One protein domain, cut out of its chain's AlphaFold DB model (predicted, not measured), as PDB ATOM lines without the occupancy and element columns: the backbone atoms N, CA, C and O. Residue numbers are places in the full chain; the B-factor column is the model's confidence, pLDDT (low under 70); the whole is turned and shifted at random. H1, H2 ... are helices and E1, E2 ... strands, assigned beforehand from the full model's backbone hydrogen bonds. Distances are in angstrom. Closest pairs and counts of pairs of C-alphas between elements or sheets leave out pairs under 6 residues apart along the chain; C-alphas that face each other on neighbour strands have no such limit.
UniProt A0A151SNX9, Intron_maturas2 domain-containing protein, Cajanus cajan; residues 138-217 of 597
ATOM      1  N   ALA A 138      42.518  20.137 -27.156       84.12
ATOM      2  CA  ALA A 138      42.095  19.168 -28.174       84.12
ATOM      3  C   ALA A 138      40.567  19.012 -28.207       84.12
ATOM      4  O   ALA A 138      39.934  19.108 -29.257       84.12
ATOM      5  N   LEU A 139      39.957  18.861 -27.032       84.62
ATOM      6  CA  LEU A 139      38.510  18.762 -26.866       84.62
ATOM      7  C   LEU A 139      37.784  20.033 -27.339       84.62
ATOM      8  O   LEU A 139      36.841  19.966 -28.129       84.62
ATOM      9  N   LYS A 140      38.282  21.214 -26.952       84.56
ATOM     10  CA  LYS A 140      37.759  22.505 -27.431       84.56
ATOM     11  C   LYS A 140      37.916  22.667 -28.945       84.56
ATOM     12  O   LYS A 140      37.055  23.271 -29.584       84.56
ATOM     13  N   TYR A 141      39.001  22.141 -29.519       85.81
ATOM     14  CA  TYR A 141      39.231  22.142 -30.962       85.81
ATOM     15  C   TYR A 141      38.179  21.302 -31.699       85.81
ATOM     16  O   TYR A 141      37.584  21.792 -32.658       85.81
ATOM     17  N   ILE A 142      37.871  20.098 -31.204       86.44
ATOM     18  CA  ILE A 142      36.830  19.224 -31.771       86.44
ATOM     19  C   ILE A 142      35.456  19.899 -31.720       86.44
ATOM     20  O   ILE A 142      34.777  19.974 -32.744       86.44
ATOM     21  N   CYS A 143      35.076  20.477 -30.575       82.00
ATOM     22  CA  CYS A 143      33.779  21.145 -30.436       82.00
ATOM     23  C   CYS A 143      33.583  22.315 -31.411       82.00
ATOM     24  O   CYS A 143      32.458  22.565 -31.835       82.00
ATOM     25  N   LYS A 144      34.658  23.030 -31.773       77.69
ATOM     26  CA  LYS A 144      34.607  24.147 -32.730       77.69
ATOM     27  C   LYS A 144      34.670  23.689 -34.188       77.69
ATOM     28  O   LYS A 144      33.958  24.234 -35.025       77.69
ATOM     29  N   GLY A 145      35.540  22.728 -34.504       65.81
ATOM     30  CA  GLY A 145      35.849  22.334 -35.882       65.81
ATOM     31  C   GLY A 145      34.691  21.650 -36.610       65.81
ATOM     32  O   GLY A 145      34.466  21.913 -37.786       65.81
ATOM     33  N   VAL A 146      33.907  20.833 -35.903       62.62
ATOM     34  CA  VAL A 146      32.844  19.986 -36.487       62.62
ATOM     35  C   VAL A 146      31.582  20.782 -36.900       62.62
ATOM     36  O   VAL A 146      30.674  20.243 -37.537       62.62
ATOM     37  N   LEU A 147      31.511  22.085 -36.593       55.62
ATOM     38  CA  LEU A 147      30.309  22.916 -36.769       55.62
ATOM     39  C   LEU A 147      30.055  23.415 -38.212       55.62
ATOM     40  O   LEU A 147      28.942  23.838 -38.513       55.62
ATOM     41  N   ASN A 148      31.026  23.352 -39.132       54.12
ATOM     42  CA  ASN A 148      30.917  24.029 -40.438       54.12
ATOM     43  C   ASN A 148      30.555  23.096 -41.613       54.12
ATOM     44  O   ASN A 148      31.404  22.732 -42.425       54.12
ATOM     45  N   ARG A 149      29.256  22.791 -41.774       53.53
ATOM     46  CA  ARG A 149      28.693  22.031 -42.923       53.53
ATOM     47  C   ARG A 149      28.657  22.779 -44.270       53.53
ATOM     48  O   ARG A 149      28.198  22.222 -45.260       53.53
ATOM     49  N   LYS A 150      29.131  24.024 -44.357       52.91
ATOM     50  CA  LYS A 150      29.027  24.836 -45.585       52.91
ATOM     51  C   LYS A 150      30.077  24.419 -46.636       52.91
ATOM     52  O   LYS A 150      31.161  24.996 -46.662       52.91
ATOM     53  N   SER A 151      29.824  23.366 -47.425       52.62
ATOM     54  CA  SER A 151      30.361  23.152 -48.797       52.62
ATOM     55  C   SER A 151      29.929  21.799 -49.382       52.62
ATOM     56  O   SER A 151      29.867  20.818 -48.649       52.62
ATOM     57  N   SER A 152      29.808  21.714 -50.706       61.34
ATOM     58  CA  SER A 152      29.435  20.526 -51.493       61.34
ATOM     59  C   SER A 152      30.534  19.453 -51.695       61.34
ATOM     60  O   SER A 152      30.366  18.580 -52.539       61.34
ATOM     61  N   GLY A 153      31.647  19.480 -50.946       73.06
ATOM     62  CA  GLY A 153      32.775  18.536 -51.095       73.06
ATOM     63  C   GLY A 153      33.055  17.673 -49.859       73.06
ATOM     64  O   GLY A 153      32.630  18.015 -48.751       73.06
ATOM     65  N   VAL A 154      33.815  16.579 -50.042       81.31
ATOM     66  CA  VAL A 154      34.299  15.742 -48.929       81.31
ATOM     67  C   VAL A 154      35.245  16.565 -48.056       81.31
ATOM     68  O   VAL A 154      36.240  17.104 -48.537       81.31
ATOM     69  N   LYS A 155      34.939  16.668 -46.762       84.94
ATOM     70  CA  LYS A 155      35.777  17.371 -45.779       84.94
ATOM     71  C   LYS A 155      36.210  16.425 -44.677       84.94
ATOM     72  O   LYS A 155      35.382  15.704 -44.125       84.94
ATOM     73  N   VAL A 156      37.482  16.501 -44.305       87.19
ATOM     74  CA  VAL A 156      38.043  15.761 -43.175       87.19
ATOM     75  C   VAL A 156      38.437  16.743 -42.083       87.19
ATOM     76  O   VAL A 156      39.248  17.644 -42.290       87.19
ATOM     77  N   TYR A 157      37.868  16.549 -40.900       88.12
ATOM     78  CA  TYR A 157      38.292  17.209 -39.675       88.12
ATOM     79  C   TYR A 157      39.088  16.217 -38.846       88.12
ATOM     80  O   TYR A 157      38.604  15.127 -38.558       88.12
ATOM     81  N   SER A 158      40.297  16.594 -38.448       90.56
ATOM     82  CA  SER A 158      41.189  15.720 -37.694       90.56
ATOM     83  C   SER A 158      41.726  16.402 -36.444       90.56
ATOM     84  O   SER A 158      41.968  17.610 -36.422       90.56
ATOM     85  N   CYS A 159      41.907  15.619 -35.386       90.69
ATOM     86  CA  CYS A 159      42.562  16.034 -34.155       90.69
ATOM     87  C   CYS A 159      43.469  14.899 -33.685       90.69
ATOM     88  O   CYS A 159      43.045  13.750 -33.638       90.69
ATOM     89  N   ARG A 160      44.719  15.212 -33.340       88.44
ATOM     90  CA  ARG A 160      45.676  14.225 -32.833       88.44
ATOM     91  C   ARG A 160      46.130  14.591 -31.432       88.44
ATOM     92  O   ARG A 160      46.688  15.674 -31.213       88.44
ATOM     93  N   TYR A 161      45.999  13.647 -30.514       83.25
ATOM     94  CA  TYR A 161      46.608  13.706 -29.199       83.25
ATOM     95  C   TYR A 161      47.486  12.473 -29.015       83.25
ATOM     96  O   TYR A 161      46.986  11.376 -28.824       83.25
ATOM     97  N   MET A 162      48.806  12.658 -29.094       81.88
ATOM     98  CA  MET A 162      49.759  11.544 -29.111       81.88
ATOM     99  C   MET A 162      49.458  10.538 -30.228       81.88
ATOM    100  O   MET A 162      49.450  10.919 -31.402       81.88
ATOM    101  N   ASP A 163      49.272   9.280 -29.866       78.62
ATOM    102  CA  ASP A 163      48.919   8.149 -30.710       78.62
ATOM    103  C   ASP A 163      47.402   8.012 -30.917       78.62
ATOM    104  O   ASP A 163      46.973   7.283 -31.806       78.62
ATOM    105  N   GLU A 164      46.580   8.769 -30.183       81.69
ATOM    106  CA  GLU A 164      45.134   8.828 -30.394       81.69
ATOM    107  C   GLU A 164      44.791   9.860 -31.486       81.69
ATOM    108  O   GLU A 164      45.067  11.063 -31.369       81.69
ATOM    109  N   MET A 165      44.180   9.388 -32.574       86.38
ATOM    110  CA  MET A 165      43.728  10.213 -33.696       86.38
ATOM    111  C   MET A 165      42.204  10.179 -33.793       86.38
ATOM    112  O   MET A 165      41.596   9.115 -33.813       86.38
ATOM    113  N   PHE A 166      41.592  11.356 -33.882       87.94
ATOM    114  CA  PHE A 166      40.166  11.536 -34.122       87.94
ATOM    115  C   PHE A 166      39.950  12.082 -35.529       87.94
ATOM    116  O   PHE A 166      40.570  13.083 -35.899       87.94
ATOM    117  N   PHE A 167      39.028  11.470 -36.270       89.00
ATOM    118  CA  PHE A 167      38.610  11.911 -37.595       89.00
ATOM    119  C   PHE A 167      37.089  12.069 -37.644       89.00
ATOM    120  O   PHE A 167      36.350  11.181 -37.230       89.00
ATOM    121  N   ALA A 168      36.622  13.188 -38.188       87.69
ATOM    122  CA  ALA A 168      35.231  13.402 -38.558       87.69
ATOM    123  C   ALA A 168      35.169  13.735 -40.050       87.69
ATOM    124  O   ALA A 168      35.721  14.744 -40.498       87.69
ATOM    125  N   VAL A 169      34.506  12.872 -40.816       87.69
ATOM    126  CA  VAL A 169      34.398  12.983 -42.273       87.69
ATOM    127  C   VAL A 169      32.996  13.461 -42.634       87.69
ATOM    128  O   VAL A 169      31.996  12.886 -42.215       87.69
ATOM    129  N   SER A 170      32.919  14.536 -43.411       85.12
ATOM    130  CA  SER A 170      31.692  14.995 -44.055       85.12
ATOM    131  C   SER A 170      31.715  14.500 -45.495       85.12
ATOM    132  O   SER A 170      32.392  15.100 -46.324       85.12
ATOM    133  N   GLY A 171      31.023  13.400 -45.783       84.12
ATOM    134  CA  GLY A 171      31.006  12.740 -47.091       84.12
ATOM    135  C   GLY A 171      30.199  11.440 -47.054       84.12
ATOM    136  O   GLY A 171      29.534  11.159 -46.056       84.12
ATOM    137  N   SER A 172      30.257  10.651 -48.132       86.31
ATOM    138  CA  SER A 172      29.668   9.307 -48.155       86.31
ATOM    139  C   SER A 172      30.410   8.359 -47.207       86.31
ATOM    140  O   SER A 172      31.572   8.583 -46.854       86.31
ATOM    141  N   ARG A 173      29.746   7.268 -46.809       87.38
ATOM    142  CA  ARG A 173      30.375   6.212 -46.006       87.38
ATOM    143  C   ARG A 173      31.590   5.621 -46.723       87.38
ATOM    144  O   ARG A 173      32.623   5.448 -46.090       87.38
ATOM    145  N   ASP A 174      31.490   5.407 -48.033       89.75
ATOM    146  CA  ASP A 174      32.584   4.856 -48.841       89.75
ATOM    147  C   ASP A 174      33.806   5.779 -48.851       89.75
ATOM    148  O   ASP A 174      34.936   5.317 -48.729       89.75
ATOM    149  N   ALA A 175      33.596   7.100 -48.898       88.94
ATOM    150  CA  ALA A 175      34.691   8.061 -48.791       88.94
ATOM    151  C   ALA A 175      35.397   7.976 -47.427       88.94
ATOM    152  O   ALA A 175      36.622   8.072 -47.362       88.94
ATOM    153  N   ALA A 176      34.645   7.770 -46.341       89.25
ATOM    154  CA  ALA A 176      35.220   7.586 -45.010       89.25
ATOM    155  C   ALA A 176      35.989   6.258 -44.885       89.25
ATOM    156  O   ALA A 176      37.066   6.248 -44.290       89.25
ATOM    157  N   VAL A 177      35.473   5.169 -45.471       90.75
ATOM    158  CA  VAL A 177      36.151   3.859 -45.524       90.75
ATOM    159  C   VAL A 177      37.467   3.976 -46.289       90.75
ATOM    160  O   VAL A 177      38.515   3.634 -45.748       90.75
ATOM    161  N   ASN A 178      37.433   4.538 -47.498       91.81
ATOM    162  CA  ASN A 178      38.622   4.712 -48.332       91.81
ATOM    163  C   ASN A 178      39.685   5.571 -47.635       91.81
ATOM    164  O   ASN A 178      40.855   5.198 -47.605       91.81
ATOM    165  N   PHE A 179      39.272   6.683 -47.014       91.38
ATOM    166  CA  PHE A 179      40.173   7.535 -46.237       91.38
ATOM    167  C   PHE A 179      40.806   6.782 -45.058       91.38
ATOM    168  O   PHE A 179      42.006   6.902 -44.815       91.38
ATOM    169  N   MET A 180      40.021   5.985 -44.327       90.44
ATOM    170  CA  MET A 180      40.535   5.182 -43.219       90.44
ATOM    171  C   MET A 180      41.574   4.162 -43.702       90.44
ATOM    172  O   MET A 180      42.646   4.069 -43.103       90.44
ATOM    173  N   SER A 181      41.307   3.465 -44.809       91.12
ATOM    174  CA  SER A 181      42.255   2.524 -45.410       91.12
ATOM    175  C   SER A 181      43.539   3.207 -45.890       91.12
ATOM    176  O   SER A 181      44.625   2.672 -45.676       91.12
ATOM    177  N   GLU A 182      43.450   4.405 -46.475       93.19
ATOM    178  CA  GLU A 182      44.620   5.187 -46.896       93.19
ATOM    179  C   GLU A 182      45.500   5.575 -45.700       93.19
ATOM    180  O   GLU A 182      46.713   5.355 -45.718       93.19
ATOM    181  N   VAL A 183      44.893   6.078 -44.617       91.44
ATOM    182  CA  VAL A 183      45.608   6.424 -43.378       91.44
ATOM    183  C   VAL A 183      46.280   5.193 -42.769       91.44
ATOM    184  O   VAL A 183      47.452   5.252 -42.394       91.44
ATOM    185  N   GLN A 184      45.565   4.069 -42.686       90.62
ATOM    186  CA  GLN A 184      46.112   2.814 -42.166       90.62
ATOM    187  C   GLN A 184      47.268   2.298 -43.024       90.62
ATOM    188  O   GLN A 184      48.292   1.881 -42.480       90.62
ATOM    189  N   SER A 185      47.117   2.342 -44.351       92.81
ATOM    190  CA  SER A 185      48.169   1.950 -45.284       92.81
ATOM    191  C   SER A 185      49.397   2.823 -45.080       92.81
ATOM    192  O   SER A 185      50.476   2.285 -44.874       92.81
ATOM    193  N   TYR A 186      49.242   4.148 -45.040       93.81
ATOM    194  CA  TYR A 186      50.355   5.073 -44.839       93.81
ATOM    195  C   TYR A 186      51.082   4.837 -43.506       93.81
ATOM    196  O   TYR A 186      52.314   4.822 -43.463       93.81
ATOM    197  N   LEU A 187      50.342   4.615 -42.413       91.81
ATOM    198  CA  LEU A 187      50.934   4.317 -41.103       91.81
ATOM    199  C   LEU A 187      51.766   3.030 -41.142       91.81
ATOM    200  O   LEU A 187      52.891   3.026 -40.647       91.81
ATOM    201  N   LYS A 188      51.258   1.973 -41.784       91.56
ATOM    202  CA  LYS A 188      51.946   0.680 -41.884       91.56
ATOM    203  C   LYS A 188      53.110   0.700 -42.875       91.56
ATOM    204  O   LYS A 188      54.196   0.248 -42.536       91.56
ATOM    205  N   SER A 189      52.910   1.216 -44.087       94.25
ATOM    206  CA  SER A 189      53.896   1.148 -45.173       94.25
ATOM    207  C   SER A 189      54.986   2.207 -45.058       94.25
ATOM    208  O   SER A 189      56.146   1.921 -45.330       94.25
ATOM    209  N   SER A 190      54.617   3.433 -44.677       95.88
ATOM    210  CA  SER A 190      55.524   4.586 -44.714       95.88
ATOM    211  C   SER A 190      56.134   4.887 -43.349       95.88
ATOM    212  O   SER A 190      57.284   5.309 -43.276       95.88
ATOM    213  N   LEU A 191      55.369   4.695 -42.267       92.94
ATOM    214  CA  LEU A 191      55.825   4.969 -40.898       92.94
ATOM    215  C   LEU A 191      56.171   3.704 -40.100       92.94
ATOM    216  O   LEU A 191      56.710   3.836 -39.002       92.94
ATOM    217  N   LEU A 192      55.906   2.509 -40.647       92.88
ATOM    218  CA  LEU A 192      56.151   1.213 -39.999       92.88
ATOM    219  C   LEU A 192      55.477   1.104 -38.617       92.88
ATOM    220  O   LEU A 192      56.042   0.553 -37.675       92.88
ATOM    221  N   LEU A 193      54.275   1.674 -38.492       88.38
ATOM    222  CA  LEU A 193      53.476   1.671 -37.271       88.38
ATOM    223  C   LEU A 193      52.305   0.695 -37.383       88.38
ATOM    224  O   LEU A 193      51.531   0.734 -38.342       88.38
ATOM    225  N   ASP A 194      52.126  -0.113 -36.343       83.88
ATOM    226  CA  ASP A 194      50.931  -0.931 -36.182       83.88
ATOM    227  C   ASP A 194      49.730  -0.064 -35.792       83.88
ATOM    228  O   ASP A 194      49.812   0.819 -34.934       83.88
ATOM    229  N   VAL A 195      48.583  -0.348 -36.404       78.31
ATOM    230  CA  VAL A 195      47.307   0.284 -36.062       78.31
ATOM    231  C   VAL A 195      46.549  -0.662 -35.134       78.31
ATOM    232  O   VAL A 195      46.412  -1.844 -35.443       78.31
ATOM    233  N   GLY A 196      46.096  -0.151 -33.984       71.44
ATOM    234  CA  GLY A 196      45.296  -0.915 -33.020       71.44
ATOM    235  C   GLY A 196      43.915  -1.319 -33.558       71.44
ATOM    236  O   GLY A 196      43.594  -1.034 -34.706       71.44
ATOM    237  N   ASP A 197      43.110  -1.980 -32.712       63.59
ATOM    238  CA  ASP A 197      41.786  -2.516 -33.077       63.59
ATOM    239  C   ASP A 197      40.954  -1.525 -33.901       63.59
ATOM    240  O   ASP A 197      40.784  -0.364 -33.516       63.59
ATOM    241  N   GLU A 198      40.417  -2.014 -35.016       60.94
ATOM    242  CA  GLU A 198      39.558  -1.246 -35.907       60.94
ATOM    243  C   GLU A 198      38.288  -0.833 -35.161       60.94
ATOM    244  O   GLU A 198      37.488  -1.662 -34.727       60.94
ATOM    245  N   THR A 199      38.110   0.472 -34.970       65.75
ATOM    246  CA  THR A 199      36.828   1.031 -34.548       65.75
ATOM    247  C   THR A 199      35.934   1.184 -35.765       65.75
ATOM    248  O   THR A 199      36.349   1.801 -36.749       65.75
ATOM    249  N   ASP A 200      34.704   0.687 -35.669       71.31
ATOM    250  CA  ASP A 200      33.699   0.853 -36.715       71.31
ATOM    251  C   ASP A 200      33.493   2.331 -37.072       71.31
ATOM    252  O   ASP A 200      33.458   3.215 -36.209       71.31
ATOM    253  N   ILE A 201      33.309   2.603 -38.365       81.62
ATOM    254  CA  ILE A 201      32.924   3.930 -38.846       81.62
ATOM    255  C   ILE A 201      31.474   4.176 -38.438       81.62
ATOM    256  O   ILE A 201      30.544   3.583 -38.990       81.62
ATOM    257  N   LEU A 202      31.290   5.069 -37.468       83.06
ATOM    258  CA  LEU A 202      29.976   5.421 -36.947       83.06
ATOM    259  C   LEU A 202      29.396   6.639 -37.677       83.06
ATOM    260  O   LEU A 202      30.124   7.592 -37.979       83.06
ATOM    261  N   PRO A 203      28.075   6.655 -37.933       80.12
ATOM    262  CA  PRO A 203      27.421   7.838 -38.459       80.12
ATOM    263  C   PRO A 203      27.519   8.984 -37.446       80.12
ATOM    264  O   PRO A 203      27.303   8.808 -36.247       80.12
ATOM    265  N   CYS A 204      27.820  10.185 -37.943       73.75
ATOM    266  CA  CYS A 204      27.860  11.395 -37.120       73.75
ATOM    267  C   CYS A 204      26.463  11.876 -36.682       73.75
ATOM    268  O   CYS A 204      26.381  12.795 -35.876       73.75
ATOM    269  N   GLU A 205      25.384  11.337 -37.250       66.81
ATOM    270  CA  GLU A 205      24.005  11.636 -36.854       66.81
ATOM    271  C   GLU A 205      23.431  10.445 -36.074       66.81
ATOM    272  O   GLU A 205      23.582   9.295 -36.490       66.81
ATOM    273  N   GLY A 206      22.794  10.717 -34.931       66.69
ATOM    274  CA  GLY A 206      22.145   9.706 -34.090       66.69
ATOM    275  C   GLY A 206      22.700   9.615 -32.660       66.69
ATOM    276  O   GLY A 206      23.488  10.462 -32.236       66.69
ATOM    277  N   PRO A 207      22.289   8.590 -31.886       69.12
ATOM    278  CA  PRO A 207      22.651   8.439 -30.469       69.12
ATOM    279  C   PRO A 207      24.102   7.977 -30.247       69.12
ATOM    280  O   PRO A 207      24.593   7.978 -29.111       69.12
ATOM    281  N   HIS A 208      24.783   7.578 -31.324       79.31
ATOM    282  CA  HIS A 208      26.135   7.040 -31.303       79.31
ATOM    283  C   HIS A 208      27.135   8.056 -30.745       79.31
ATOM    284  O   HIS A 208      27.087   9.253 -31.038       79.31
ATOM    285  N   SER A 209      28.060   7.567 -29.927       82.12
ATOM    286  CA  SER A 209      29.172   8.353 -29.412       82.12
ATOM    287  C   SER A 209      30.485   7.640 -29.686       82.12
ATOM    288  O   SER A 209      30.585   6.418 -29.593       82.12
ATOM    289  N   ILE A 210      31.502   8.423 -30.028       84.44
ATOM    290  CA  ILE A 210      32.860   7.928 -30.240       84.44
ATOM    291  C   ILE A 210      33.663   8.207 -28.979       84.44
ATOM    292  O   ILE A 210      33.595   9.296 -28.408       84.44
ATOM    293  N   ARG A 211      34.438   7.223 -28.529       82.69
ATOM    294  CA  ARG A 211      35.375   7.428 -27.430       82.69
ATOM    295  C   ARG A 211      36.589   8.196 -27.944       82.69
ATOM    296  O   ARG A 211      37.216   7.763 -28.901       82.69
ATOM    297  N   PHE A 212      36.923   9.295 -27.280       81.69
ATOM    298  CA  PHE A 212      38.155  10.036 -27.532       81.69
ATOM    299  C   PHE A 212      38.650  10.693 -26.242       81.69
ATOM    300  O   PHE A 212      37.850  11.300 -25.519       81.69
ATOM    301  N   LEU A 213      39.940  10.566 -25.913       77.88
ATOM    302  CA  LEU A 213      40.566  11.197 -24.735       77.88
ATOM    303  C   LEU A 213      39.796  10.979 -23.415       77.88
ATOM    304  O   LEU A 213      39.708  11.863 -22.550       77.88
ATOM    305  N   GLY A 214      39.183   9.800 -23.283       75.56
ATOM    306  CA  GLY A 214      38.549   9.335 -22.041       75.56
ATOM    307  C   GLY A 214      37.157   9.913 -21.863       75.56
ATOM    308  O   GLY A 214      36.580   9.860 -20.780       75.56
ATOM    309  N   THR A 215      36.629  10.479 -22.940       81.56
ATOM    310  CA  THR A 215      35.308  11.078 -23.036       81.56
ATOM    311  C   THR A 215      34.547  10.465 -24.198       81.56
ATOM    312  O   THR A 215      35.112   9.753 -25.029       81.56
ATOM    313  N   LEU A 216      33.245  10.708 -24.224       86.25
ATOM    314  CA  LEU A 216      32.364  10.339 -25.314       86.25
ATOM    315  C   LEU A 216      32.057  11.602 -26.114       86.25
ATOM    316  O   LEU A 216      31.466  12.542 -25.593       86.25
ATOM    317  N   VAL A 217      32.467  11.620 -27.374       86.75
ATOM    318  CA  VAL A 217      32.136  12.682 -28.318       86.75
ATOM    319  C   VAL A 217      30.836  12.288 -29.000       86.75
ATOM    320  O   VAL A 217      30.769  11.260 -29.678       86.75
TER     321      VAL A 217
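What this domain is: This is residues 138 to 217 of the 597 residues of the protein "Intron_maturas2 domain-containing protein" of Cajanus cajan (UniProt A0A151SNX9). A two-stranded hairpin, E1 and E2, runs through the middle, with the short helix H1 packed beside E1. On E2's side lie the longer helix H2, reached by a tight turn, and a small second hairpin, E3 and E4, joined to H2 by a long link. The printed part has 80 residues with two named helices and four named strands, in the order H1 E1 E2 H2 E3 E4; both two-stranded sheets are antiparallel and the class is mixed, helices and strands. The whole is compact, with a radius of gyration of the C-alphas of 13.1 A and spans of 35 by 30 by 21 A.

How they stand to each other: The closest C-alphas of H1, residues 138 to 145, and E1, residues 155 to 161, are those of Ala 138 and Cys 159, 6.8 A apart. E1 and E2, residues 164 to 170, form an antiparallel hairpin at 167 degrees, with N 157 and O 168 2.8 A apart, within hydrogen-bond range. H2, residues 173 to 189, comes closest to E2 at the C-alphas of Ala 176 and Val 169, 6.1 A. E3, residues 209 to 212, comes closest to E2 at the C-alphas of Phe 212 and Phe 166, 7.1 A. E3 and E4, residues 215 to 217, form an antiparallel hairpin, with N 210 and O 217 3.0 A apart, within hydrogen-bond range. H1 and H2 are apart. In H1 and H2 every O i to N i+4 pair is within hydrogen-bond range.

Where its parts are: H1 begins at C-alpha 138 (42.095, 19.168, -28.174). E1 and E2 are each 20.1 A long, and H2 is 24.1 A, ending at C-alpha 189 (53.896, 1.148, -45.173). E4 ends at C-alpha 217 (32.136, 12.682, -28.318).

The domain as a whole: The C-alphas farthest apart, of Lys 150 and Leu 192, are 36.4 A apart. The printed part has no cut. The link from H2 to E3, residues 190 to 208, is long. Model confidence is under 70 at residues 145 to 152, 197 to 199 and 205 to 207.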